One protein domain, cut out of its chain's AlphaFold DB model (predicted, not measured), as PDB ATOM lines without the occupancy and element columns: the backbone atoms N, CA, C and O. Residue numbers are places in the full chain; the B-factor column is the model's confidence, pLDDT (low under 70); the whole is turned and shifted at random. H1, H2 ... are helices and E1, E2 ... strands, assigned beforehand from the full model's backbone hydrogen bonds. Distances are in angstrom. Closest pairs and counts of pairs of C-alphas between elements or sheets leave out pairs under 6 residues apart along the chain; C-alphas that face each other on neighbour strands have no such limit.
ATOM      1  N   PHE A  26      46.078  89.555 100.712       89.62
ATOM      2  CA  PHE A  26      46.182  90.363 101.930       89.62
ATOM      3  C   PHE A  26      46.132  89.506 103.200       89.62
ATOM      4  O   PHE A  26      46.277  89.986 104.320       89.62
ATOM      5  N   SER A  27      45.867  88.218 103.032       92.75
ATOM      6  CA  SER A  27      45.866  87.243 104.100       92.75
ATOM      7  C   SER A  27      46.007  85.844 103.515       92.75
ATOM      8  O   SER A  27      45.688  85.617 102.349       92.75
ATOM      9  N   ALA A  28      46.491  84.908 104.321       93.44
ATOM     10  CA  ALA A  28      46.629  83.515 103.928       93.44
ATOM     11  C   ALA A  28      46.318  82.592 105.108       93.44
ATOM     12  O   ALA A  28      46.520  82.970 106.261       93.44
ATOM     13  N   GLY A  29      45.840  81.376 104.838       92.38
ATOM     14  CA  GLY A  29      45.442  80.455 105.897       92.38
ATOM     15  C   GLY A  29      45.365  79.008 105.439       92.38
ATOM     16  O   GLY A  29      44.835  78.708 104.366       92.38
ATOM     17  N   TYR A  30      45.925  78.122 106.257       90.38
ATOM     18  CA  TYR A  30      46.186  76.738 105.886       90.38
ATOM     19  C   TYR A  30      46.082  75.779 107.073       90.38
ATOM     20  O   TYR A  30      46.397  76.145 108.206       90.38
ATOM     21  N   VAL A  31      45.715  74.525 106.793       91.00
ATOM     22  CA  VAL A  31      45.837  73.423 107.761       91.00
ATOM     23  C   VAL A  31      47.265  72.903 107.712       91.00
ATOM     24  O   VAL A  31      47.737  72.520 106.644       91.00
ATOM     25  N   LEU A  32      47.957  72.869 108.843       88.75
ATOM     26  CA  LEU A  32      49.306  72.329 108.893       88.75
ATOM     27  C   LEU A  32      49.267  70.799 108.836       88.75
ATOM     28  O   LEU A  32      48.417  70.188 109.484       88.75
ATOM     29  N   PRO A  33      50.173  70.171 108.073       80.44
ATOM     30  CA  PRO A  33      50.281  68.725 108.064       80.44
ATOM     31  C   PRO A  33      50.880  68.223 109.387       80.44
ATOM     32  O   PRO A  33      51.612  68.952 110.066       80.44
ATOM     33  N   ASP A  34      50.593  66.967 109.733       75.69
ATOM     34  CA  ASP A  34      50.978  66.356 111.013       75.69
ATOM     35  C   ASP A  34      52.493  66.397 111.274       75.69
ATOM     36  O   ASP A  34      52.915  66.451 112.427       75.69
ATOM     37  N   GLU A  35      53.339  66.431 110.235       73.88
ATOM     38  CA  GLU A  35      54.795  66.502 110.420       73.88
ATOM     39  C   GLU A  35      55.274  67.838 111.012       73.88
ATOM     40  O   GLU A  35      56.386  67.915 111.533       73.88
ATOM     41  N   ILE A  36      54.451  68.889 110.929       72.69
ATOM     42  CA  ILE A  36      54.729  70.231 111.468       72.69
ATOM     43  C   ILE A  36      53.992  70.434 112.807       72.69
ATOM     44  O   ILE A  36      54.074  71.500 113.421       72.69
ATOM     45  N   ALA A  37      53.277  69.415 113.298       75.44
ATOM     46  CA  ALA A  37      52.572  69.494 114.566       75.44
ATOM     47  C   ALA A  37      53.554  69.720 115.722       75.44
ATOM     48  O   ALA A  37      54.553  69.019 115.886       75.44
ATOM     49  N   LEU A  38      53.236  70.711 116.551       82.00
ATOM     50  CA  LEU A  38      53.894  70.910 117.832       82.00
ATOM     51  C   LEU A  38      53.469  69.778 118.769       82.00
ATOM     52  O   LEU A  38      52.278  69.696 119.044       82.00
ATOM     53  N   PRO A  39      54.382  68.930 119.276       85.88
ATOM     54  CA  PRO A  39      54.005  67.845 120.182       85.88
ATOM     55  C   PRO A  39      53.730  68.345 121.605       85.88
ATOM     56  O   PRO A  39      52.967  67.735 122.344       85.88
ATOM     57  N   PRO A  75      56.745  80.051 123.844       65.56
ATOM     58  CA  PRO A  75      57.122  78.704 123.433       65.56
ATOM     59  C   PRO A  75      58.616  78.663 123.099       65.56
ATOM     60  O   PRO A  75      59.072  79.293 122.140       65.56
ATOM     61  N   LYS A  76      59.412  77.913 123.866       67.94
ATOM     62  CA  LYS A  76      60.836  77.750 123.545       67.94
ATOM     63  C   LYS A  76      61.000  77.017 122.208       67.94
ATOM     64  O   LYS A  76      60.407  75.965 121.996       67.94
ATOM     65  N   ASN A  77      61.885  77.536 121.354       65.00
ATOM     66  CA  ASN A  77      62.366  76.896 120.121       65.00
ATOM     67  C   ASN A  77      61.315  76.623 119.031       65.00
ATOM     68  O   ASN A  77      61.532  75.748 118.195       65.00
ATOM     69  N   PHE A  78      60.213  77.371 119.000       80.44
ATOM     70  CA  PHE A  78      59.250  77.260 117.911       80.44
ATOM     71  C   PHE A  78      59.311  78.480 116.987       80.44
ATOM     72  O   PHE A  78      58.915  79.580 117.364       80.44
ATOM     73  N   ASP A  79      59.827  78.272 115.775       87.44
ATOM     74  CA  ASP A  79      59.974  79.307 114.754       87.44
ATOM     75  C   ASP A  79      59.120  78.972 113.523       87.44
ATOM     76  O   ASP A  79      59.387  78.007 112.806       87.44
ATOM     77  N   ILE A  80      58.103  79.797 113.264       90.75
ATOM     78  CA  ILE A  80      57.223  79.674 112.090       90.75
ATOM     79  C   ILE A  80      57.606  80.617 110.948       90.75
ATOM     80  O   ILE A  80      56.894  80.677 109.945       90.75
ATOM     81  N   SER A  81      58.712  81.359 111.069       92.69
ATOM     82  CA  SER A  81      59.084  82.422 110.126       92.69
ATOM     83  C   SER A  81      59.124  81.911 108.689       92.69
ATOM     84  O   SER A  81      58.468  82.471 107.817       92.69
ATOM     85  N   SER A  82      59.812  80.791 108.447       90.81
ATOM     86  CA  SER A  82      59.939  80.204 107.103       90.81
ATOM     87  C   SER A  82      58.588  79.832 106.486       90.81
ATOM     88  O   SER A  82      58.378  80.004 105.284       90.81
ATOM     89  N   LEU A  83      57.656  79.347 107.309       90.38
ATOM     90  CA  LEU A  83      56.328  78.947 106.862       90.38
ATOM     91  C   LEU A  83      55.485  80.170 106.494       90.38
ATOM     92  O   LEU A  83      54.924  80.211 105.402       90.38
ATOM     93  N   VAL A  84      55.464  81.195 107.350       90.81
ATOM     94  CA  VAL A  84      54.719  82.435 107.090       90.81
ATOM     95  C   VAL A  84      55.286  83.190 105.884       90.81
ATOM     96  O   VAL A  84      54.521  83.646 105.036       90.81
ATOM     97  N   ILE A  85      56.616  83.265 105.754       90.50
ATOM     98  CA  ILE A  85      57.299  83.856 104.591       90.50
ATOM     99  C   ILE A  85      56.823  83.192 103.299       90.50
ATOM    100  O   ILE A  85      56.456  83.884 102.349       90.50
ATOM    101  N   LYS A  86      56.782  81.854 103.275       88.19
ATOM    102  CA  LYS A  86      56.291  81.093 102.122       88.19
ATOM    103  C   LYS A  86      54.800  81.339 101.878       88.19
ATOM    104  O   LYS A  86      54.412  81.558 100.736       88.19
ATOM    105  N   MET A  87      53.981  81.332 102.931       87.81
ATOM    106  CA  MET A  87      52.523  81.497 102.849       87.81
ATOM    107  C   MET A  87      52.089  82.860 102.312       87.81
ATOM    108  O   MET A  87      51.176  82.920 101.496       87.81
ATOM    109  N   LEU A  88      52.738  83.937 102.757       88.25
ATOM    110  CA  LEU A  88      52.467  85.305 102.302       88.25
ATOM    111  C   LEU A  88      53.240  85.663 101.019       88.25
ATOM    112  O   LEU A  88      53.148  86.781 100.512       88.25
ATOM    113  N   GLY A  89      54.041  84.730 100.491       85.44
ATOM    114  CA  GLY A  89      54.874  84.953  99.313       85.44
ATOM    115  C   GLY A  89      55.845  86.120  99.494       85.44
ATOM    116  O   GLY A  89      56.036  86.905  98.559       85.44
ATOM    117  N   LEU A  90      56.411  86.281 100.691       87.75
ATOM    118  CA  LEU A  90      57.370  87.345 100.979       87.75
ATOM    119  C   LEU A  90      58.677  87.106 100.205       87.75
ATOM    120  O   LEU A  90      59.083  85.956 100.014       87.75
ATOM    121  N   PRO A  91      59.350  88.173  99.741       83.56
ATOM    122  CA  PRO A  91      60.594  88.031  99.000       83.56
ATOM    123  C   PRO A  91      61.697  87.477  99.910       83.56
ATOM    124  O   PRO A  91      62.062  88.088 100.912       83.56
ATOM    125  N   VAL A  92      62.272  86.335  99.527       77.19
ATOM    126  CA  VAL A  92      63.469  85.785 100.175       77.19
ATOM    127  C   VAL A  92      64.687  86.458  99.541       77.19
ATOM    128  O   VAL A  92      65.227  85.990  98.539       77.19
ATOM    129  N   SER A  93      65.089  87.603 100.088       71.25
ATOM    130  CA  SER A  93      66.211  88.404  99.584       71.25
ATOM    131  C   SER A  93      67.240  88.657 100.683       71.25
ATOM    132  O   SER A  93      66.931  88.613 101.867       71.25
ATOM    133  N   LYS A  94      68.486  88.979 100.310       67.50
ATOM    134  CA  LYS A  94      69.506  89.412 101.289       67.50
ATOM    135  C   LYS A  94      69.189  90.774 101.921       67.50
ATOM    136  O   LYS A  94      69.866  91.182 102.857       67.50
ATOM    137  N   THR A  95      68.224  91.498 101.359       73.94
ATOM    138  CA  THR A  95      67.875  92.868 101.737       73.94
ATOM    139  C   THR A  95      66.738  92.936 102.748       73.94
ATOM    140  O   THR A  95      66.683  93.909 103.493       73.94
ATOM    141  N   MET A  96      65.877  91.919 102.829       85.88
ATOM    142  CA  MET A  96      64.763  91.878 103.781       85.88
ATOM    143  C   MET A  96      64.812  90.594 104.605       85.88
ATOM    144  O   MET A  96      64.724  89.500 104.052       85.88
ATOM    145  N   ASP A  97      64.953  90.742 105.920       89.75
ATOM    146  CA  ASP A  97      64.889  89.655 106.894       89.75
ATOM    147  C   ASP A  97      63.546  89.716 107.627       89.75
ATOM    148  O   ASP A  97      63.194  90.730 108.234       89.75
ATOM    149  N   PHE A  98      62.774  88.638 107.538       92.31
ATOM    150  CA  PHE A  98      61.444  88.545 108.129       92.31
ATOM    151  C   PHE A  98      61.446  87.499 109.233       92.31
ATOM    152  O   PHE A  98      61.945  86.390 109.042       92.31
ATOM    153  N   LYS A  99      60.841  87.829 110.375       93.25
ATOM    154  CA  LYS A  99      60.664  86.890 111.486       93.25
ATOM    155  C   LYS A  99      59.251  86.920 112.033       93.25
ATOM    156  O   LYS A  99      58.640  87.977 112.130       93.25
ATOM    157  N   ALA A 100      58.771  85.758 112.447       93.69
ATOM    158  CA  ALA A 100      57.602  85.617 113.292       93.69
ATOM    159  C   ALA A 100      58.063  85.586 114.751       93.69
ATOM    160  O   ALA A 100      58.719  84.641 115.188       93.69
ATOM    161  N   LYS A 101      57.745  86.635 115.503       91.75
ATOM    162  CA  LYS A 101      58.054  86.725 116.930       91.75
ATOM    163  C   LYS A 101      56.808  86.426 117.731       91.75
ATOM    164  O   LYS A 101      55.774  87.038 117.497       91.75
ATOM    165  N   PHE A 102      56.909  85.491 118.665       90.56
ATOM    166  CA  PHE A 102      55.801  85.171 119.550       90.56
ATOM    167  C   PHE A 102      55.375  86.415 120.346       90.56
ATOM    168  O   PHE A 102      56.215  87.073 120.957       90.56
ATOM    169  N   ASP A 103      54.082  86.725 120.304       87.56
ATOM    170  CA  ASP A 103      53.460  87.863 120.982       87.56
ATOM    171  C   ASP A 103      52.685  87.389 122.212       87.56
ATOM    172  O   ASP A 103      52.964  87.800 123.338       87.56
ATOM    173  N   LYS A 104      51.720  86.483 122.007       87.44
ATOM    174  CA  LYS A 104      50.837  86.026 123.083       87.44
ATOM    175  C   LYS A 104      50.208  84.663 122.839       87.44
ATOM    176  O   LYS A 104      50.006  84.224 121.708       87.44
ATOM    177  N   LEU A 105      49.848  84.024 123.946       90.19
ATOM    178  CA  LEU A 105      49.031  82.820 124.014       90.19
ATOM    179  C   LEU A 105      47.593  83.236 124.332       90.19
ATOM    180  O   LEU A 105      47.370  83.973 125.291       90.19
ATOM    181  N   MET A 106      46.622  82.762 123.557       91.88
ATOM    182  CA  MET A 106      45.202  83.009 123.818       91.88
ATOM    183  C   MET A 106      44.450  81.685 123.904       91.88
ATOM    184  O   MET A 106      44.638  80.799 123.069       91.88
ATOM    185  N   LEU A 107      43.591  81.567 124.911       94.19
ATOM    186  CA  LEU A 107      42.698  80.435 125.109       94.19
ATOM    187  C   LEU A 107      41.262  80.956 125.126       94.19
ATOM    188  O   LEU A 107      40.916  81.797 125.953       94.19
ATOM    189  N   PHE A 108      40.442  80.457 124.210       94.56
ATOM    190  CA  PHE A 108      39.040  80.831 124.084       94.56
ATOM    191  C   PHE A 108      38.139  79.669 124.476       94.56
ATOM    192  O   PHE A 108      38.359  78.528 124.066       94.56
ATOM    193  N   GLU A 109      37.098  79.996 125.228       93.56
ATOM    194  CA  GLU A 109      35.964  79.123 125.512       93.56
ATOM    195  C   GLU A 109      34.726  79.595 124.744       93.56
ATOM    196  O   GLU A 109      34.797  80.556 123.975       93.56
ATOM    197  N   VAL A 110      33.597  78.918 124.953       95.81
ATOM    198  CA  VAL A 110      32.296  79.293 124.381       95.81
ATOM    199  C   VAL A 110      32.002  80.778 124.623       95.81
ATOM    200  O   VAL A 110      32.308  81.318 125.682       95.81
ATOM    201  N   ASP A 111      31.450  81.432 123.603       94.62
ATOM    202  CA  ASP A 111      31.199  82.875 123.496       94.62
ATOM    203  C   ASP A 111      32.458  83.758 123.424       94.62
ATOM    204  O   ASP A 111      32.364  84.965 123.177       94.62
ATOM    205  N   GLY A 112      33.652  83.175 123.558       91.38
ATOM    206  CA  GLY A 112      34.919  83.864 123.359       91.38
ATOM    207  C   GLY A 112      35.059  84.369 121.923       91.38
ATOM    208  O   GLY A 112      34.925  83.605 120.969       91.38
ATOM    209  N   GLN A 113      35.354  85.660 121.773       90.88
ATOM    210  CA  GLN A 113      35.571  86.332 120.491       90.88
ATOM    211  C   GLN A 113      36.784  87.260 120.574       90.88
ATOM    212  O   GLN A 113      37.222  87.625 121.665       90.88
ATOM    213  N   TYR A 114      37.316  87.661 119.423       88.81
ATOM    214  CA  TYR A 114      38.467  88.556 119.355       88.81
ATOM    215  C   TYR A 114      38.317  89.531 118.195       88.81
ATOM    216  O   TYR A 114      37.978  89.126 117.088       88.81
ATOM    217  N   THR A 115      38.613  90.799 118.438       86.44
ATOM    218  CA  THR A 115      38.690  91.822 117.396       86.44
ATOM    219  C   THR A 115      40.040  92.487 117.513       86.44
ATOM    220  O   THR A 115      40.400  92.959 118.592       86.44
ATOM    221  N   HIS A 116      40.778  92.529 116.411       82.06
ATOM    222  CA  HIS A 116      41.994  93.312 116.369       82.06
ATOM    223  C   HIS A 116      41.653  94.790 116.222       82.06
ATOM    224  O   HIS A 116      40.954  95.192 115.292       82.06
ATOM    225  N   THR A 117      42.147  95.594 117.155       68.69
ATOM    226  CA  THR A 117      42.065  97.051 117.101       68.69
ATOM    227  C   THR A 117      43.436  97.598 116.743       68.69
ATOM    228  O   THR A 117      44.415  97.264 117.404       68.69
ATOM    229  N   PHE A 118      43.475  98.470 115.739       62.28
ATOM    230  CA  PHE A 118      44.679  99.057 115.137       62.28
ATOM    231  C   PHE A 118      45.574  99.864 116.109       62.28
ATOM    232  O   PHE A 118      46.676 100.258 115.747       62.28
ATOM    233  N   ASP A 119      45.116 100.090 117.344       53.88
ATOM    234  CA  ASP A 119      45.728 100.986 118.334       53.88
ATOM    235  C   ASP A 119      46.689 100.308 119.329       53.88
ATOM    236  O   ASP A 119      47.159 100.955 120.269       53.88
ATOM    237  N   SER A 120      47.017  99.018 119.177       52.94
ATOM    238  CA  SER A 120      48.093  98.441 119.992       52.94
ATOM    239  C   SER A 120      49.446  98.929 119.479       52.94
ATOM    240  O   SER A 120      49.763  98.762 118.304       52.94
ATOM    241  N   ALA A 121      50.252  99.523 120.361       57.25
ATOM    242  CA  ALA A 121      51.639  99.872 120.076       57.25
ATOM    243  C   ALA A 121      52.417  98.604 119.686       57.25
ATOM    244  O   ALA A 121      52.881  97.856 120.545       57.25
ATOM    245  N   ASN A 122      52.499  98.334 118.386       67.12
ATOM    246  CA  ASN A 122      53.211  97.182 117.857       67.12
ATOM    247  C   ASN A 122      54.723  97.430 117.923       67.12
ATOM    248  O   ASN A 122      55.191  98.571 117.916       67.12
ATOM    249  N   GLU A 123      55.503  96.351 117.966       74.19
ATOM    250  CA  GLU A 123      56.959  96.453 117.871       74.19
ATOM    251  C   GLU A 123      57.354  97.146 116.555       74.19
ATOM    252  O   GLU A 123      56.738  96.913 115.507       74.19
ATOM    253  N   PHE A 124      58.405  97.968 116.584       81.56
ATOM    254  CA  PHE A 124      58.988  98.532 115.370       81.56
ATOM    255  C   PHE A 124      59.287  97.435 114.341       81.56
ATOM    256  O   PHE A 124      59.880  96.405 114.657       81.56
ATOM    257  N   GLY A 125      58.887  97.675 113.093       86.88
ATOM    258  CA  GLY A 125      59.067  96.709 112.012       86.88
ATOM    259  C   GLY A 125      57.932  95.694 111.873       86.88
ATOM    260  O   GLY A 125      57.978  94.887 110.945       86.88
ATOM    261  N   THR A 126      56.927  95.710 112.755       89.38
ATOM    262  CA  THR A 126      55.744  94.850 112.608       89.38
ATOM    263  C   THR A 126      54.964  95.255 111.359       89.38
ATOM    264  O   THR A 126      54.663  96.431 111.190       89.38
ATOM    265  N   PHE A 127      54.660  94.288 110.495       91.12
ATOM    266  CA  PHE A 127      53.863  94.472 109.273       91.12
ATOM    267  C   PHE A 127      52.636  93.562 109.209       91.12
ATOM    268  O   PHE A 127      51.918  93.532 108.209       91.12
ATOM    269  N   GLY A 128      52.427  92.741 110.234       92.38
ATOM    270  CA  GLY A 128      51.341  91.782 110.241       92.38
ATOM    271  C   GLY A 128      51.340  90.874 111.451       92.38
ATOM    272  O   GLY A 128      52.172  90.978 112.354       92.38
ATOM    273  N   THR A 129      50.395  89.949 111.434       93.69
ATOM    274  CA  THR A 129      50.151  88.988 112.502       93.69
ATOM    275  C   THR A 129      49.998  87.599 111.900       93.69
ATOM    276  O   THR A 129      49.325  87.428 110.887       93.69
ATOM    277  N   ALA A 130      50.582  86.593 112.541       95.31
ATOM    278  CA  ALA A 130      50.266  85.195 112.293       95.31
ATOM    279  C   ALA A 130      49.623  84.570 113.532       95.31
ATOM    280  O   ALA A 130      50.041  84.826 114.657       95.31
ATOM    281  N   ILE A 131      48.598  83.750 113.323       95.12
ATOM    282  CA  ILE A 131      47.858  83.055 114.372       95.12
ATOM    283  C   ILE A 131      47.916  81.564 114.078       95.12
ATOM    284  O   ILE A 131      47.374  81.103 113.074       95.12
ATOM    285  N   LEU A 132      48.569  80.821 114.965       94.81
ATOM    286  CA  LEU A 132      48.627  79.368 114.942       94.81
ATOM    287  C   LEU A 132      47.618  78.809 115.944       94.81
ATOM    288  O   LEU A 132      47.833  78.906 117.152       94.81
ATOM    289  N   GLN A 133      46.536  78.212 115.460       95.56
ATOM    290  CA  GLN A 133      45.642  77.413 116.287       95.56
ATOM    291  C   GLN A 133      46.256  76.033 116.522       95.56
ATOM    292  O   GLN A 133      46.772  75.398 115.600       95.56
ATOM    293  N   LEU A 134      46.197  75.588 117.775       94.94
ATOM    294  CA  LEU A 134      46.713  74.299 118.214       94.94
ATOM    295  C   LEU A 134      45.577  73.347 118.599       94.94
ATOM    296  O   LEU A 134      44.552  73.805 119.123       94.94
ATOM    297  N   PRO A 135      45.750  72.034 118.369       95.81
ATOM    298  CA  PRO A 135      44.758  71.041 118.724       95.81
ATOM    299  C   PRO A 135      44.412  71.043 120.210       95.81
ATOM    300  O   PRO A 135      45.293  71.038 121.071       95.81
ATOM    301  N   VAL A 136      43.117  70.969 120.505       95.50
ATOM    302  CA  VAL A 136      42.591  70.722 121.853       95.50
ATOM    303  C   VAL A 136      41.732  69.467 121.806       95.50
ATOM    304  O   VAL A 136      40.943  69.285 120.879       95.50
ATOM    305  N   ASN A 137      41.851  68.588 122.798       95.12
ATOM    306  CA  ASN A 137      41.011  67.400 122.892       95.12
ATOM    307  C   ASN A 137      39.527  67.797 122.892       95.12
ATOM    308  O   ASN A 137      39.086  68.599 123.706       95.12
ATOM    309  N   GLY A 138      38.756  67.227 121.963       93.50
ATOM    310  CA  GLY A 138      37.349  67.582 121.741       93.50
ATOM    311  C   GLY A 138      37.114  68.713 120.728       93.50
ATOM    312  O   GLY A 138      35.983  68.859 120.266       93.50
ATOM    313  N   GLY A 139      38.162  69.437 120.325       94.88
ATOM    314  CA  GLY A 139      38.132  70.481 119.297       94.88
ATOM    315  C   GLY A 139      37.280  71.699 119.662       94.88
ATOM    316  O   GLY A 139      36.857  71.872 120.810       94.88
ATOM    317  N   HIS A 140      37.008  72.532 118.658       96.00
ATOM    318  CA  HIS A 140      36.079  73.658 118.755       96.00
ATOM    319  C   HIS A 140      35.178  73.778 117.523       96.00
ATOM    320  O   HIS A 140      35.554  73.357 116.432       96.00
ATOM    321  N   ASP A 141      34.025  74.425 117.713       96.69
ATOM    322  CA  ASP A 141      33.173  74.948 116.637       96.69
ATOM    323  C   ASP A 141      33.047  76.467 116.763       96.69
ATOM    324  O   ASP A 141      33.025  77.019 117.867       96.69
ATOM    325  N   GLY A 142      32.877  77.158 115.639       95.06
ATOM    326  CA  GLY A 142      32.972  78.613 115.579       95.06
ATOM    327  C   GLY A 142      34.424  79.076 115.710       95.06
ATOM    328  O   GLY A 142      35.357  78.306 115.487       95.06
ATOM    329  N   GLY A 143      34.631  80.345 116.065       93.94
ATOM    330  CA  GLY A 143      35.991  80.891 116.155       93.94
ATOM    331  C   GLY A 143      36.609  81.290 114.816       93.94
ATOM    332  O   GLY A 143      37.806  81.561 114.768       93.94
ATOM    333  N   ASN A 144      35.836  81.315 113.729       93.69
ATOM    334  CA  ASN A 144      36.359  81.593 112.391       93.69
ATOM    335  C   ASN A 144      36.854  83.040 112.275       93.69
ATOM    336  O   ASN A 144      36.144  83.979 112.669       93.69
ATOM    337  N   PHE A 145      38.024  83.232 111.669       94.00
ATOM    338  CA  PHE A 145      38.547  84.568 111.391       94.00
ATOM    339  C   PHE A 145      37.924  85.139 110.120       94.00
ATOM    340  O   PHE A 145      37.820  84.468 109.098       94.00
ATOM    341  N   HIS A 146      37.513  86.399 110.192       94.38
ATOM    342  CA  HIS A 146      37.078  87.207 109.063       94.38
ATOM    343  C   HIS A 146      38.050  88.362 108.924       94.38
ATOM    344  O   HIS A 146      38.250  89.099 109.886       94.38
ATOM    345  N   VAL A 147      38.633  88.507 107.744       93.81
ATOM    346  CA  VAL A 147      39.669  89.494 107.452       93.81
ATOM    347  C   VAL A 147      39.187  90.364 106.311       93.81
ATOM    348  O   VAL A 147      38.661  89.861 105.319       93.81
ATOM    349  N   GLU A 148      39.363  91.666 106.450       93.00
ATOM    350  CA  GLU A 148      38.959  92.659 105.472       93.00
ATOM    351  C   GLU A 148      40.101  93.633 105.204       93.00
ATOM    352  O   GLU A 148      40.745  94.130 106.128       93.00
ATOM    353  N   TYR A 149      40.339  93.910 103.925       91.69
ATOM    354  CA  TYR A 149      41.326  94.883 103.470       91.69
ATOM    355  C   TYR A 149      40.821  95.545 102.190       91.69
ATOM    356  O   TYR A 149      40.544  94.863 101.202       91.69
ATOM    357  N   ASN A 150      40.671  96.873 102.206       89.12
ATOM    358  CA  ASN A 150      40.199  97.670 101.065       89.12
ATOM    359  C   ASN A 150      38.952  97.079 100.370       89.12
ATOM    360  O   ASN A 150      38.887  96.970  99.147       89.12
ATOM    361  N   GLY A 151      37.966  96.648 101.166       88.81
ATOM    362  CA  GLY A 151      36.703  96.063 100.698       88.81
ATOM    363  C   GLY A 151      36.775  94.602 100.230       88.81
ATOM    364  O   GLY A 151      35.724  93.989 100.023       88.81
ATOM    365  N   ARG A 152      37.974  94.014 100.111       90.38
ATOM    366  CA  ARG A 152      38.169  92.571  99.889       90.38
ATOM    367  C   ARG A 152      37.993  91.831 101.208       90.38
ATOM    368  O   ARG A 152      38.443  92.317 102.244       90.38
ATOM    369  N   LYS A 153      37.352  90.661 101.175       92.88
ATOM    370  CA  LYS A 153      37.051  89.870 102.379       92.88
ATOM    371  C   LYS A 153      37.554  88.444 102.239       92.88
ATOM    372  O   LYS A 153      37.424  87.842 101.178       92.88
ATOM    373  N   ALA A 154      38.105  87.917 103.323       92.38
ATOM    374  CA  ALA A 154      38.531  86.533 103.445       92.38
ATOM    375  C   ALA A 154      37.967  85.929 104.735       92.38
ATOM    376  O   ALA A 154      37.896  86.604 105.766       92.38
ATOM    377  N   SER A 155      37.563  84.661 104.677       92.69
ATOM    378  CA  SER A 155      37.149  83.892 105.854       92.69
ATOM    379  C   SER A 155      37.999  82.636 106.001       92.69
ATOM    380  O   SER A 155      38.318  81.986 105.002       92.69
ATOM    381  N   TYR A 156      38.355  82.324 107.247       92.31
ATOM    382  CA  TYR A 156      39.217  81.214 107.639       92.31
ATOM    383  C   TYR A 156      38.479  80.321 108.634       92.31
ATOM    384  O   TYR A 156      38.192  80.735 109.761       92.31
ATOM    385  N   GLU A 157      38.158  79.103 108.198       91.19
ATOM    386  CA  GLU A 157      37.385  78.119 108.962       91.19
ATOM    387  C   GLU A 157      38.296  77.026 109.543       91.19
ATOM    388  O   GLU A 157      38.427  75.941 108.984       91.19
ATOM    389  N   ASP A 158      38.935  77.298 110.680       89.25
ATOM    390  CA  ASP A 158      39.894  76.379 111.314       89.25
ATOM    391  C   ASP A 158      39.275  75.324 112.249       89.25
ATOM    392  O   ASP A 158      39.977  74.540 112.876       89.25
ATOM    393  N   GLN A 159      37.948  75.263 112.322       89.31
ATOM    394  CA  GLN A 159      37.227  74.305 113.166       89.31
ATOM    395  C   GLN A 159      37.302  72.844 112.674       89.31
ATOM    396  O   GLN A 159      37.154  71.916 113.474       89.31
ATOM    397  N   VAL A 160      37.524  72.611 111.374       88.81
ATOM    398  CA  VAL A 160      37.539  71.260 110.783       88.81
ATOM    399  C   VAL A 160      38.753  70.482 111.281       88.81
ATOM    400  O   VAL A 160      39.885  70.914 111.104       88.81
ATOM    401  N   ASP A 161      38.509  69.329 111.912       91.25
ATOM    402  CA  ASP A 161      39.545  68.489 112.528       91.25
ATOM    403  C   ASP A 161      40.444  69.226 113.542       91.25
ATOM    404  O   ASP A 161      41.525  68.746 113.879       91.25
ATOM    405  N   SER A 162      39.945  70.316 114.141       92.88
ATOM    406  CA  SER A 162      40.630  71.138 115.160       92.88
ATOM    407  C   SER A 162      41.056  70.383 116.428       92.88
ATOM    408  O   SER A 162      41.795  70.903 117.256       92.88
ATOM    409  N   HIS A 163      40.601  69.141 116.603       93.25
ATOM    410  CA  HIS A 163      41.019  68.246 117.684       93.25
ATOM    411  C   HIS A 163      42.305  67.464 117.372       93.25
ATOM    412  O   HIS A 163      42.844  66.802 118.257       93.25
ATOM    413  N   LYS A 164      42.771  67.501 116.119       91.88
ATOM    414  CA  LYS A 164      43.948  66.772 115.619       91.88
ATOM    415  C   LYS A 164      44.918  67.682 114.885       91.88
ATOM    416  O   LYS A 164      46.119  67.534 115.062       91.88
ATOM    417  N   LEU A 165      44.394  68.593 114.072       92.50
ATOM    418  CA  LEU A 165      45.181  69.403 113.158       92.50
ATOM    419  C   LEU A 165      45.375  70.811 113.708       92.50
ATOM    420  O   LEU A 165      44.466  71.406 114.294       92.50
ATOM    421  N   SER A 166      46.582  71.330 113.506       93.50
ATOM    422  CA  SER A 166      46.889  72.742 113.710       93.50
ATOM    423  C   SER A 166      46.542  73.519 112.447       93.50
ATOM    424  O   SER A 166      46.670  73.006 111.335       93.50
ATOM    425  N   SER A 167      46.196  74.789 112.590       94.38
ATOM    426  CA  SER A 167      45.998  75.680 111.450       94.38
ATOM    427  C   SER A 167      46.741  76.989 111.653       94.38
ATOM    428  O   SER A 167      46.851  77.501 112.765       94.38
ATOM    429  N   LEU A 168      47.284  77.527 110.568       94.94
ATOM    430  CA  LEU A 168      48.027  78.776 110.576       94.94
ATOM    431  C   LEU A 168      47.322  79.773 109.674       94.94
ATOM    432  O   LEU A 168      47.148  79.511 108.486       94.94
ATOM    433  N   SER A 169      46.958  80.917 110.237       95.19
ATOM    434  CA  SER A 169      46.444  82.070 109.502       95.19
ATOM    435  C   SER A 169      47.422  83.233 109.619       95.19
ATOM    436  O   SER A 169      48.126  83.364 110.617       95.19
ATOM    437  N   SER A 170      47.533  84.068 108.596       94.75
ATOM    438  CA  SER A 170      48.437  85.218 108.581       94.75
ATOM    439  C   SER A 170      47.802  86.389 107.852       94.75
ATOM    440  O   SER A 170      47.188  86.211 106.800       94.75
ATOM    441  N   PHE A 171      47.949  87.577 108.423       92.00
ATOM    442  CA  PHE A 171      47.286  88.809 108.005       92.00
ATOM    443  C   PHE A 171      48.305  89.949 108.012       92.00
ATOM    444  O   PHE A 171      49.173  89.987 108.885       92.00
ATOM    445  N   TYR A 172      48.200  90.886 107.072       92.06
ATOM    446  CA  TYR A 172      48.955  92.139 107.161       92.06
ATOM    447  C   TYR A 172      48.316  93.076 108.191       92.06
ATOM    448  O   TYR A 172      47.121  92.987 108.460       92.06
ATOM    449  N   ASP A 173      49.110  93.974 108.765       89.06
ATOM    450  CA  ASP A 173      48.682  94.937 109.789       89.06
ATOM    451  C   ASP A 173      47.565  95.867 109.299       89.06
ATOM    452  O   ASP A 173      46.624  96.131 110.029       89.06
ATOM    453  N   SER A 174      47.612  96.258 108.027       87.88
ATOM    454  CA  SER A 174      46.576  96.997 107.294       87.88
ATOM    455  C   SER A 174      45.219  96.295 107.196       87.88
ATOM    456  O   SER A 174      44.241  96.909 106.765       87.88
ATOM    457  N   CYS A 175      45.117  95.027 107.597       90.31
ATOM    458  CA  CYS A 175      43.865  94.285 107.578       90.31
ATOM    459  C   CYS A 175      43.082  94.471 108.879       90.31
ATOM    460  O   CYS A 175      43.599  94.285 109.979       90.31
ATOM    461  N   HIS A 176      41.777  94.702 108.761       91.25
ATOM    462  CA  HIS A 176      40.863  94.546 109.885       91.25
ATOM    463  C   HIS A 176      40.476  93.071 110.015       91.25
ATOM    464  O   HIS A 176      39.978  92.484 109.053       91.25
ATOM    465  N   TYR A 177      40.663  92.462 111.189       92.44
ATOM    466  CA  TYR A 177      40.278  91.068 111.400       92.44
ATOM    467  C   TYR A 177      39.540  90.808 112.713       92.44
ATOM    468  O   TYR A 177      39.843  91.368 113.767       92.44
ATOM    469  N   VAL A 178      38.547  89.920 112.625       93.94
ATOM    470  CA  VAL A 178      37.651  89.532 113.718       93.94
ATOM    471  C   VAL A 178      37.536  88.017 113.769       93.94
ATOM    472  O   VAL A 178      37.176  87.376 112.784       93.94
ATOM    473  N   MET A 179      37.767  87.448 114.944       95.12
ATOM    474  CA  MET A 179      37.396  86.085 115.283       95.12
ATOM    475  C   MET A 179      35.940  86.057 115.748       95.12
ATOM    476  O   MET A 179      35.582  86.705 116.735       95.12
ATOM    477  N   LYS A 180      35.091  85.301 115.048       95.50
ATOM    478  CA  LYS A 180      33.706  85.065 115.482       95.50
ATOM    479  C   LYS A 180      33.670  84.293 116.807       95.50
ATOM    480  O   LYS A 180      34.636  83.600 117.113       95.50
ATOM    481  N   PRO A 181      32.560  84.362 117.564       96.50
ATOM    482  CA  PRO A 181      32.421  83.607 118.799       96.50
ATOM    483  C   PRO A 181      32.663  82.104 118.620       96.50
ATOM    484  O   PRO A 181      32.265  81.511 117.609       96.50
ATOM    485  N   ILE A 182      33.291  81.489 119.617       96.75
ATOM    486  CA  ILE A 182      33.312  80.034 119.776       96.75
ATOM    487  C   ILE A 182      31.921  79.578 120.209       96.75
ATOM    488  O   ILE A 182      31.328  80.136 121.124       96.75
ATOM    489  N   THR A 183      31.395  78.548 119.558       96.75
ATOM    490  CA  THR A 183      30.053  78.009 119.840       96.75
ATOM    491  C   THR A 183      30.101  76.684 120.594       96.75
ATOM    492  O   THR A 183      29.146  76.328 121.281       96.75
ATOM    493  N   ARG A 184      31.221  75.953 120.507       96.44
ATOM    494  CA  ARG A 184      31.477  74.733 121.282       96.44
ATOM    495  C   ARG A 184      32.973  74.554 121.510       96.44
ATOM    496  O   ARG A 184      33.759  74.837 120.613       96.44
ATOM    497  N   GLY A 185      33.334  73.979 122.654       95.56
ATOM    498  CA  GLY A 185      34.693  73.516 122.928       95.56
ATOM    499  C   GLY A 185      35.657  74.642 123.287       95.56
ATOM    500  O   GLY A 185      35.242  75.682 123.799       95.56
ATOM    501  N   TRP A 186      36.943  74.391 123.051       95.69
ATOM    502  CA  TRP A 186      38.035  75.286 123.422       95.69
ATOM    503  C   TRP A 186      38.961  75.505 122.233       95.69
ATOM    504  O   TRP A 186      39.311  74.556 121.530       95.69
ATOM    505  N   LYS A 187      39.396  76.748 122.036       96.12
ATOM    506  CA  LYS A 187      40.347  77.118 120.986       96.12
ATOM    507  C   LYS A 187      41.607  77.699 121.612       96.12
ATOM    508  O   LYS A 187      41.556  78.752 122.244       96.12
ATOM    509  N   LEU A 188      42.732  77.011 121.427       95.12
ATOM    510  CA  LEU A 188      44.056  77.478 121.829       95.12
ATOM    511  C   LEU A 188      44.771  78.085 120.619       95.12
ATOM    512  O   LEU A 188      44.869  77.435 119.579       95.12
ATOM    513  N   THR A 189      45.303  79.296 120.756       94.56
ATOM    514  CA  THR A 189      46.061  79.964 119.690       94.56
ATOM    515  C   THR A 189      47.350  80.595 120.198       94.56
ATOM    516  O   THR A 189      47.357  81.243 121.245       94.56
ATOM    517  N   LEU A 190      48.414  80.476 119.408       92.75
ATOM    518  CA  LEU A 190      49.644  81.252 119.523       92.75
ATOM    519  C   LEU A 190      49.598  82.404 118.514       92.75
ATOM    520  O   LEU A 190      49.377  82.177 117.325       92.75
ATOM    521  N   VAL A 191      49.816  83.628 118.979       92.50
ATOM    522  CA  VAL A 191      49.866  84.837 118.150       92.50
ATOM    523  C   VAL A 191      51.314  85.260 117.983       92.50
ATOM    524  O   VAL A 191      52.071  85.293 118.953       92.50
ATOM    525  N   PHE A 192      51.686  85.602 116.756       93.19
ATOM    526  CA  PHE A 192      53.016  86.061 116.390       93.19
ATOM    527  C   PHE A 192      52.928  87.398 115.664       93.19
ATOM    528  O   PHE A 192      52.162  87.539 114.710       93.19
ATOM    529  N   ASN A 193      53.774  88.344 116.058       92.88
ATOM    530  CA  ASN A 193      54.032  89.551 115.287       92.88
ATOM    531  C   ASN A 193      54.974  89.203 114.134       92.88
ATOM    532  O   ASN A 193      56.012  88.562 114.328       92.88
ATOM    533  N   LEU A 194      54.611  89.614 112.924       93.56
ATOM    534  CA  LEU A 194      55.449  89.470 111.742       93.56
ATOM    535  C   LEU A 194      56.292  90.726 111.604       93.56
ATOM    536  O   LEU A 194      55.754  91.810 111.401       93.56
ATOM    537  N   VAL A 195      57.604  90.572 111.749       92.06
ATOM    538  CA  VAL A 195      58.543  91.681 111.904       92.06
ATOM    539  C   VAL A 195      59.580  91.658 110.793       92.06
ATOM    540  O   VAL A 195      60.208  90.632 110.533       92.06
ATOM    541  N   TRP A 196      59.789  92.811 110.164       91.56
ATOM    542  CA  TRP A 196      60.929  93.070 109.294       91.56
ATOM    543  C   TRP A 196      62.124  93.520 110.152       91.56
ATOM    544  O   TRP A 196      62.226  94.673 110.566       91.56
ATOM    545  N   THR A 197      63.023  92.586 110.464       88.38
ATOM    546  CA  THR A 197      64.035  92.719 111.531       88.38
ATOM    547  C   THR A 197      65.231  93.588 111.176       88.38
ATOM    548  O   THR A 197      65.874  94.126 112.073       88.38
ATOM    549  N   ASN A 198      65.555  93.722 109.892       85.38
ATOM    550  CA  ASN A 198      66.654  94.558 109.413       85.38
ATOM    551  C   ASN A 198      66.168  95.871 108.774       85.38
ATOM    552  O   ASN A 198      66.928  96.505 108.040       85.38
ATOM    553  N   SER A 199      64.920  96.277 109.035       76.44
ATOM    554  CA  SER A 199      64.426  97.575 108.582       76.44
ATOM    555  C   SER A 199      65.138  98.705 109.326       76.44
ATOM    556  O   SER A 199      65.100  98.787 110.552       76.44
ATOM    557  N   THR A 200      65.763  99.606 108.574       65.94
ATOM    558  CA  THR A 200      66.240 100.908 109.069       65.94
ATOM    559  C   THR A 200      65.242 102.032 108.777       65.94
ATOM    560  O   THR A 200      65.522 103.195 109.058       65.94
ATOM    561  N   ILE A 201      64.097 101.696 108.176       64.06
ATOM    562  CA  ILE A 201      63.115 102.634 107.635       64.06
ATOM    563  C   ILE A 201      61.843 102.557 108.484       64.06
ATOM    564  O   ILE A 201      61.481 101.496 108.996       64.06
ATOM    565  N   VAL A 202      61.150 103.690 108.610       70.19
ATOM    566  CA  VAL A 202      59.767 103.726 109.101       70.19
ATOM    567  C   VAL A 202      58.929 102.762 108.264       70.19
ATOM    568  O   VAL A 202      59.005 102.781 107.033       70.19
ATOM    569  N   MET A 203      58.153 101.905 108.925       78.38
ATOM    570  CA  MET A 203      57.315 100.944 108.216       78.38
ATOM    571  C   MET A 203      56.359 101.670 107.264       78.38
ATOM    572  O   MET A 203      55.730 102.649 107.678       78.38
ATOM    573  N   PRO A 204      56.251 101.231 105.995       81.25
ATOM    574  CA  PRO A 204      55.260 101.776 105.081       81.25
ATOM    575  C   PRO A 204      53.865 101.666 105.695       81.25
ATOM    576  O   PRO A 204      53.520 100.619 106.231       81.25
ATOM    577  N   THR A 205      53.052 102.717 105.567       78.12
ATOM    578  CA  THR A 205      51.669 102.732 106.080       78.12
ATOM    579  C   THR A 205      50.816 101.611 105.484       78.12
ATOM    580  O   THR A 205      49.908 101.110 106.135       78.12
ATOM    581  N   ASP A 206      51.124 101.209 104.249       85.56
ATOM    582  CA  ASP A 206      50.548 100.037 103.603       85.56
ATOM    583  C   ASP A 206      51.677  99.138 103.077       85.56
ATOM    584  O   ASP A 206      52.257  99.358 102.004       85.56
ATOM    585  N   PHE A 207      52.020  98.123 103.871       87.25
ATOM    586  CA  PHE A 207      53.091  97.192 103.536       87.25
ATOM    587  C   PHE A 207      52.762  96.320 102.311       87.25
ATOM    588  O   PHE A 207      53.665  95.939 101.562       87.25
ATOM    589  N   LEU A 208      51.480  96.052 102.043       86.62
ATOM    590  CA  LEU A 208      51.029  95.291 100.874       86.62
ATOM    591  C   LEU A 208      51.306  96.039  99.569       86.62
ATOM    592  O   LEU A 208      51.847  95.464  98.616       86.62
ATOM    593  N   VAL A 209      50.974  97.329  99.527       87.19
ATOM    594  CA  VAL A 209      51.257  98.202  98.378       87.19
ATOM    595  C   VAL A 209      52.765  98.324  98.153       87.19
ATOM    596  O   VAL A 209      53.235  98.241  97.011       87.19
ATOM    597  N   PHE A 210      53.534  98.452  99.238       87.69
ATOM    598  CA  PHE A 210      54.994  98.463  99.184       87.69
ATOM    599  C   PHE A 210      55.555  97.167  98.578       87.69
ATOM    600  O   PHE A 210      56.306  97.227  97.603       87.69
ATOM    601  N   LEU A 211      55.149  95.996  99.082       86.81
ATOM    602  CA  LEU A 211      55.605  94.701  98.566       86.81
ATOM    603  C   LEU A 211      55.246  94.493  97.093       86.81
ATOM    604  O   LEU A 211      56.061  93.970  96.332       86.81
ATOM    605  N   LYS A 212      54.045  94.909  96.670       85.56
ATOM    606  CA  LYS A 212      53.631  94.838  95.258       85.56
ATOM    607  C   LYS A 212      54.576  95.653  94.375       85.56
ATOM    608  O   LYS A 212      55.035  95.166  93.344       85.56
ATOM    609  N   SER A 213      54.876  96.880  94.794       85.56
ATOM    610  CA  SER A 213      55.771  97.790  94.071       85.56
ATOM    611  C   SER A 213      57.198  97.244  94.013       85.56
ATOM    612  O   SER A 213      57.833  97.282  92.960       85.56
ATOM    613  N   LEU A 214      57.677  96.667  95.119       84.31
ATOM    614  CA  LEU A 214      58.996  96.047  95.192       84.31
ATOM    615  C   LEU A 214      59.125  94.862  94.226       84.31
ATOM    616  O   LEU A 214      60.080  94.822  93.457       84.31
ATOM    617  N   LYS A 215      58.147  93.945  94.197       82.69
ATOM    618  CA  LYS A 215      58.166  92.787  93.284       82.69
ATOM    619  C   LYS A 215      58.215  93.203  91.818       82.69
ATOM    620  O   LYS A 215      59.036  92.696  91.063       82.69
ATOM    621  N   LYS A 216      57.395  94.178  91.423       82.88
ATOM    622  CA  LYS A 216      57.418  94.709  90.052       82.88
ATOM    623  C   LYS A 216      58.756  95.335  89.690       82.88
ATOM    624  O   LYS A 216      59.240  95.170  88.573       82.88
ATOM    625  N   LEU A 217      59.341  96.079  90.627       83.12
ATOM    626  CA  LEU A 217      60.648  96.681  90.422       83.12
ATOM    627  C   LEU A 217      61.715  95.596  90.243       83.12
ATOM    628  O   LEU A 217      62.513  95.685  89.314       83.12
ATOM    629  N   GLU A 218      61.709  94.558  91.081       81.50
ATOM    630  CA  GLU A 218      62.610  93.412  90.941       81.50
ATOM    631  C   GLU A 218      62.446  92.735  89.575       81.50
ATOM    632  O   GLU A 218      63.436  92.545  88.869       81.50
ATOM    633  N   GLU A 219      61.213  92.449  89.154       81.38
ATOM    634  CA  GLU A 219      60.906  91.844  87.852       81.38
ATOM    635  C   GLU A 219      61.413  92.686  86.674       81.38
ATOM    636  O   GLU A 219      62.054  92.156  85.761       81.38
ATOM    637  N   ALA A 220      61.203  94.003  86.710       81.88
ATOM    638  CA  ALA A 220      61.714  94.914  85.689       81.88
ATOM    639  C   ALA A 220      63.253  94.910  85.647       81.88
ATOM    640  O   ALA A 220      63.857  94.882  84.568       81.88
ATOM    641  N   LEU A 221      63.896  94.878  86.819       80.81
ATOM    642  CA  LEU A 221      65.350  94.890  86.957       80.81
ATOM    643  C   LEU A 221      66.013  93.559  86.572       80.81
ATOM    644  O   LEU A 221      67.168  93.588  86.140       80.81
ATOM    645  N   ILE A 222      65.320  92.412  86.651       79.94
ATOM    646  CA  ILE A 222      65.855  91.100  86.220       79.94
ATOM    647  C   ILE A 222      66.374  91.169  84.781       79.94
ATOM    648  O   ILE A 222      67.433  90.618  84.479       79.94
ATOM    649  N   SER A 223      65.667  91.884  83.903       73.38
ATOM    650  CA  SER A 223      66.055  92.033  82.496       73.38
ATOM    651  C   SER A 223      67.390  92.770  82.296       73.38
ATOM    652  O   SER A 223      67.984  92.691  81.218       73.38
ATOM    653  N   TRP A 224      67.882  93.478  83.320       68.88
ATOM    654  CA  TRP A 224      69.079  94.319  83.258       68.88
ATOM    655  C   TRP A 224      70.249  93.796  84.078       68.88
ATOM    656  O   TRP A 224      71.359  94.317  83.945       68.88
ATOM    657  N   VAL A 225      70.043  92.773  84.910       70.62
ATOM    658  CA  VAL A 225      71.160  92.093  85.559       70.62
ATOM    659  C   VAL A 225      71.917  91.347  84.457       70.62
ATOM    660  O   VAL A 225      71.352  90.432  83.851       70.62
ATOM    661  N   PRO A 226      73.177  91.716  84.140       61.34
ATOM    662  CA  PRO A 226      73.946  90.974  83.154       61.34
ATOM    663  C   PRO A 226      73.972  89.513  83.591       61.34
ATOM    664  O   PRO A 226      74.200  89.254  84.773       61.34
ATOM    665  N   GLN A 227      73.712  88.588  82.659       53.00
ATOM    666  CA  GLN A 227      73.741  87.144  82.899       53.00
ATOM    667  C   GLN A 227      75.118  86.754  83.450       53.00
ATOM    668  O   GLN A 227      76.047  86.426  82.707       53.00
ATOM    669  N   ARG A 228      75.291  86.865  84.767       48.06
ATOM    670  CA  ARG A 228      76.456  86.356  85.466       48.06
ATOM    671  C   ARG A 228      76.374  84.848  85.328       48.06
ATOM    672  O   ARG A 228      75.328  84.261  85.596       48.06
ATOM    673  N   LYS A 229      77.462  84.251  84.831       42.94
ATOM    674  CA  LYS A 229      77.643  82.798  84.782       42.94
ATOM    675  C   LYS A 229      77.210  82.233  86.131       42.94
ATOM    676  O   LYS A 229      77.788  82.638  87.131       42.94
ATOM    677  N   PRO A 248      46.594  72.105 102.510       47.50
ATOM    678  CA  PRO A 248      45.189  72.396 102.246       47.50
ATOM    679  C   PRO A 248      44.867  73.860 102.562       47.50
ATOM    680  O   PRO A 248      45.109  74.341 103.671       47.50
ATOM    681  N   LEU A 249      44.324  74.560 101.568       60.00
ATOM    682  CA  LEU A 249      43.887  75.947 101.673       60.00
ATOM    683  C   LEU A 249      42.548  76.005 102.424       60.00
ATOM    684  O   LEU A 249      41.608  75.312 102.036       60.00
ATOM    685  N   ILE A 250      42.443  76.844 103.459       66.62
ATOM    686  CA  ILE A 250      41.182  77.062 104.207       66.62
ATOM    687  C   ILE A 250      40.518  78.390 103.803       66.62
ATOM    688  O   ILE A 250      39.674  78.927 104.515       66.62
ATOM    689  N   THR A 251      40.925  78.982 102.680       64.19
ATOM    690  CA  THR A 251      40.496  80.335 102.319       64.19
ATOM    691  C   THR A 251      39.285  80.322 101.400       64.19
ATOM    692  O   THR A 251      39.196  79.566 100.429       64.19
ATOM    693  N   ARG A 252      38.346  81.222 101.689       66.44
ATOM    694  CA  ARG A 252      37.398  81.751 100.707       66.44
ATOM    695  C   ARG A 252      37.632  83.250 100.618       66.44
ATOM    696  O   ARG A 252      37.420  83.947 101.609       66.44
ATOM    697  N   ILE A 253      38.119  83.713  99.469       66.06
ATOM    698  CA  ILE A 253      38.326  85.136  99.182       66.06
ATOM    699  C   ILE A 253      37.180  85.599  98.284       66.06
ATOM    700  O   ILE A 253      37.002  85.074  97.186       66.06
ATOM    701  N   ASP A 254      36.416  86.583  98.753       66.31
ATOM    702  CA  ASP A 254      35.410  87.271  97.948       66.31
ATOM    703  C   ASP A 254      36.050  88.520  97.329       66.31
ATOM    704  O   ASP A 254      36.101  89.594  97.942       66.31
ATOM    705  N   ASP A 255      36.538  88.394  96.095       49.56
ATOM    706  CA  ASP A 255      37.058  89.528  95.329       49.56
ATOM    707  C   ASP A 255      35.894  90.329  94.726       49.56
ATOM    708  O   ASP A 255      35.521  90.182  93.560       49.56
TER     709      ASP A 255
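AT A GLANCE: This is residues 26 to 39, 75 to 229 and 248 to 255 of the 349 residues of an uncharacterized protein of Daphnia pulex (UniProt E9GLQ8). Picture a sandwich of two antiparallel sheets, partly face to face: a larger, twisted sheet that curls round the short helix H1, and a smaller sheet over part of it. A two-stranded sheet, E4 and E9, sits at one end, and the far part of H2 with the tail after it, residues 219 to 229, sticks out. The printed part has 177 residues, in the order E1 H1 E2 E3 E4 E5 E6 E7 E8 E9 E10 H2 E11; the sheets run E1 E7 E3 E10 E2 and E8 E5 E6 E11, and the class is mixed, helices and strands. The whole is compact, with a radius of gyration of the C-alphas of 17.3 A, yet elongated, spanning 58 by 34 by 31 A.

IN THESE COORDINATES: Find C-alpha 27 at (45.866, 87.243, 104.100), where E1 begins, residues 27 to 31. After the cut come H1, residues 81 to 87, and E2, residues 98 to 108, 28.6 A long with a bend of 51 degrees at residue 104. Next are E3, residues 126 to 134, 23.1 A; E4, 140 to 142; E5, 145 to 149; E6, 152 to 156; E7, 167 to 172, 17.3 A; E8, 176 to 179; and E9, 182 to 185. E10, residues 187 to 196, runs 28.5 A, and H2, residues 207 to 222, runs 22.4 A to C-alpha 222 at (65.855, 91.100, 86.220). E11, residues 251 to 254, comes last.

HOW THE PARTS SIT: Begin in the larger sheet, where E1 and E7 are antiparallel neighbours, with N 28 and O 170 within hydrogen-bond range at 2.9 A. Likewise look at N 131 and O 169 for E7 and E3, 2.8 A; N 130 and O 192 for E3 and E10, 2.8 A; and N 101 and O 193 for E10 and E2, 2.8 A. H1 is on this sheet, its closest C-alphas to E2 being Ser 81 and Ala 100, 4.7 A. H2 only grazes it, with residues 207 to 208; the C-alphas of Phe 127 and Phe 207 are 6.4 A apart. In the smaller sheet, see N 146 and O 178 for E8 and E5, 2.8 A; N 147 and O 154 for the hairpin E5 and E6, 2.8 A; and N 254 and O 153 for E6 and E11, 2.9 A. The two sheets form the sandwich, 11.1 A centre to centre where they face each other, their strands at 29 degrees. E4 and E9 pair through N 141 and O 184, 2.9 A. In H1 and H2 every O i to N i+4 pair is within hydrogen-bond range.

THE WHOLE: The farthest C-alphas, Asp 111 and Lys 229, are 60.5 A apart. Residues 40 to 74 and 230 to 247 are not printed, with C-alpha gaps of 11.8 A and 38.3 A. E2 to E3 is a long link. Mean pLDDT of the printed part is 85.1; 25 residues are under 70, among them 117 to 122 and 248 to 255.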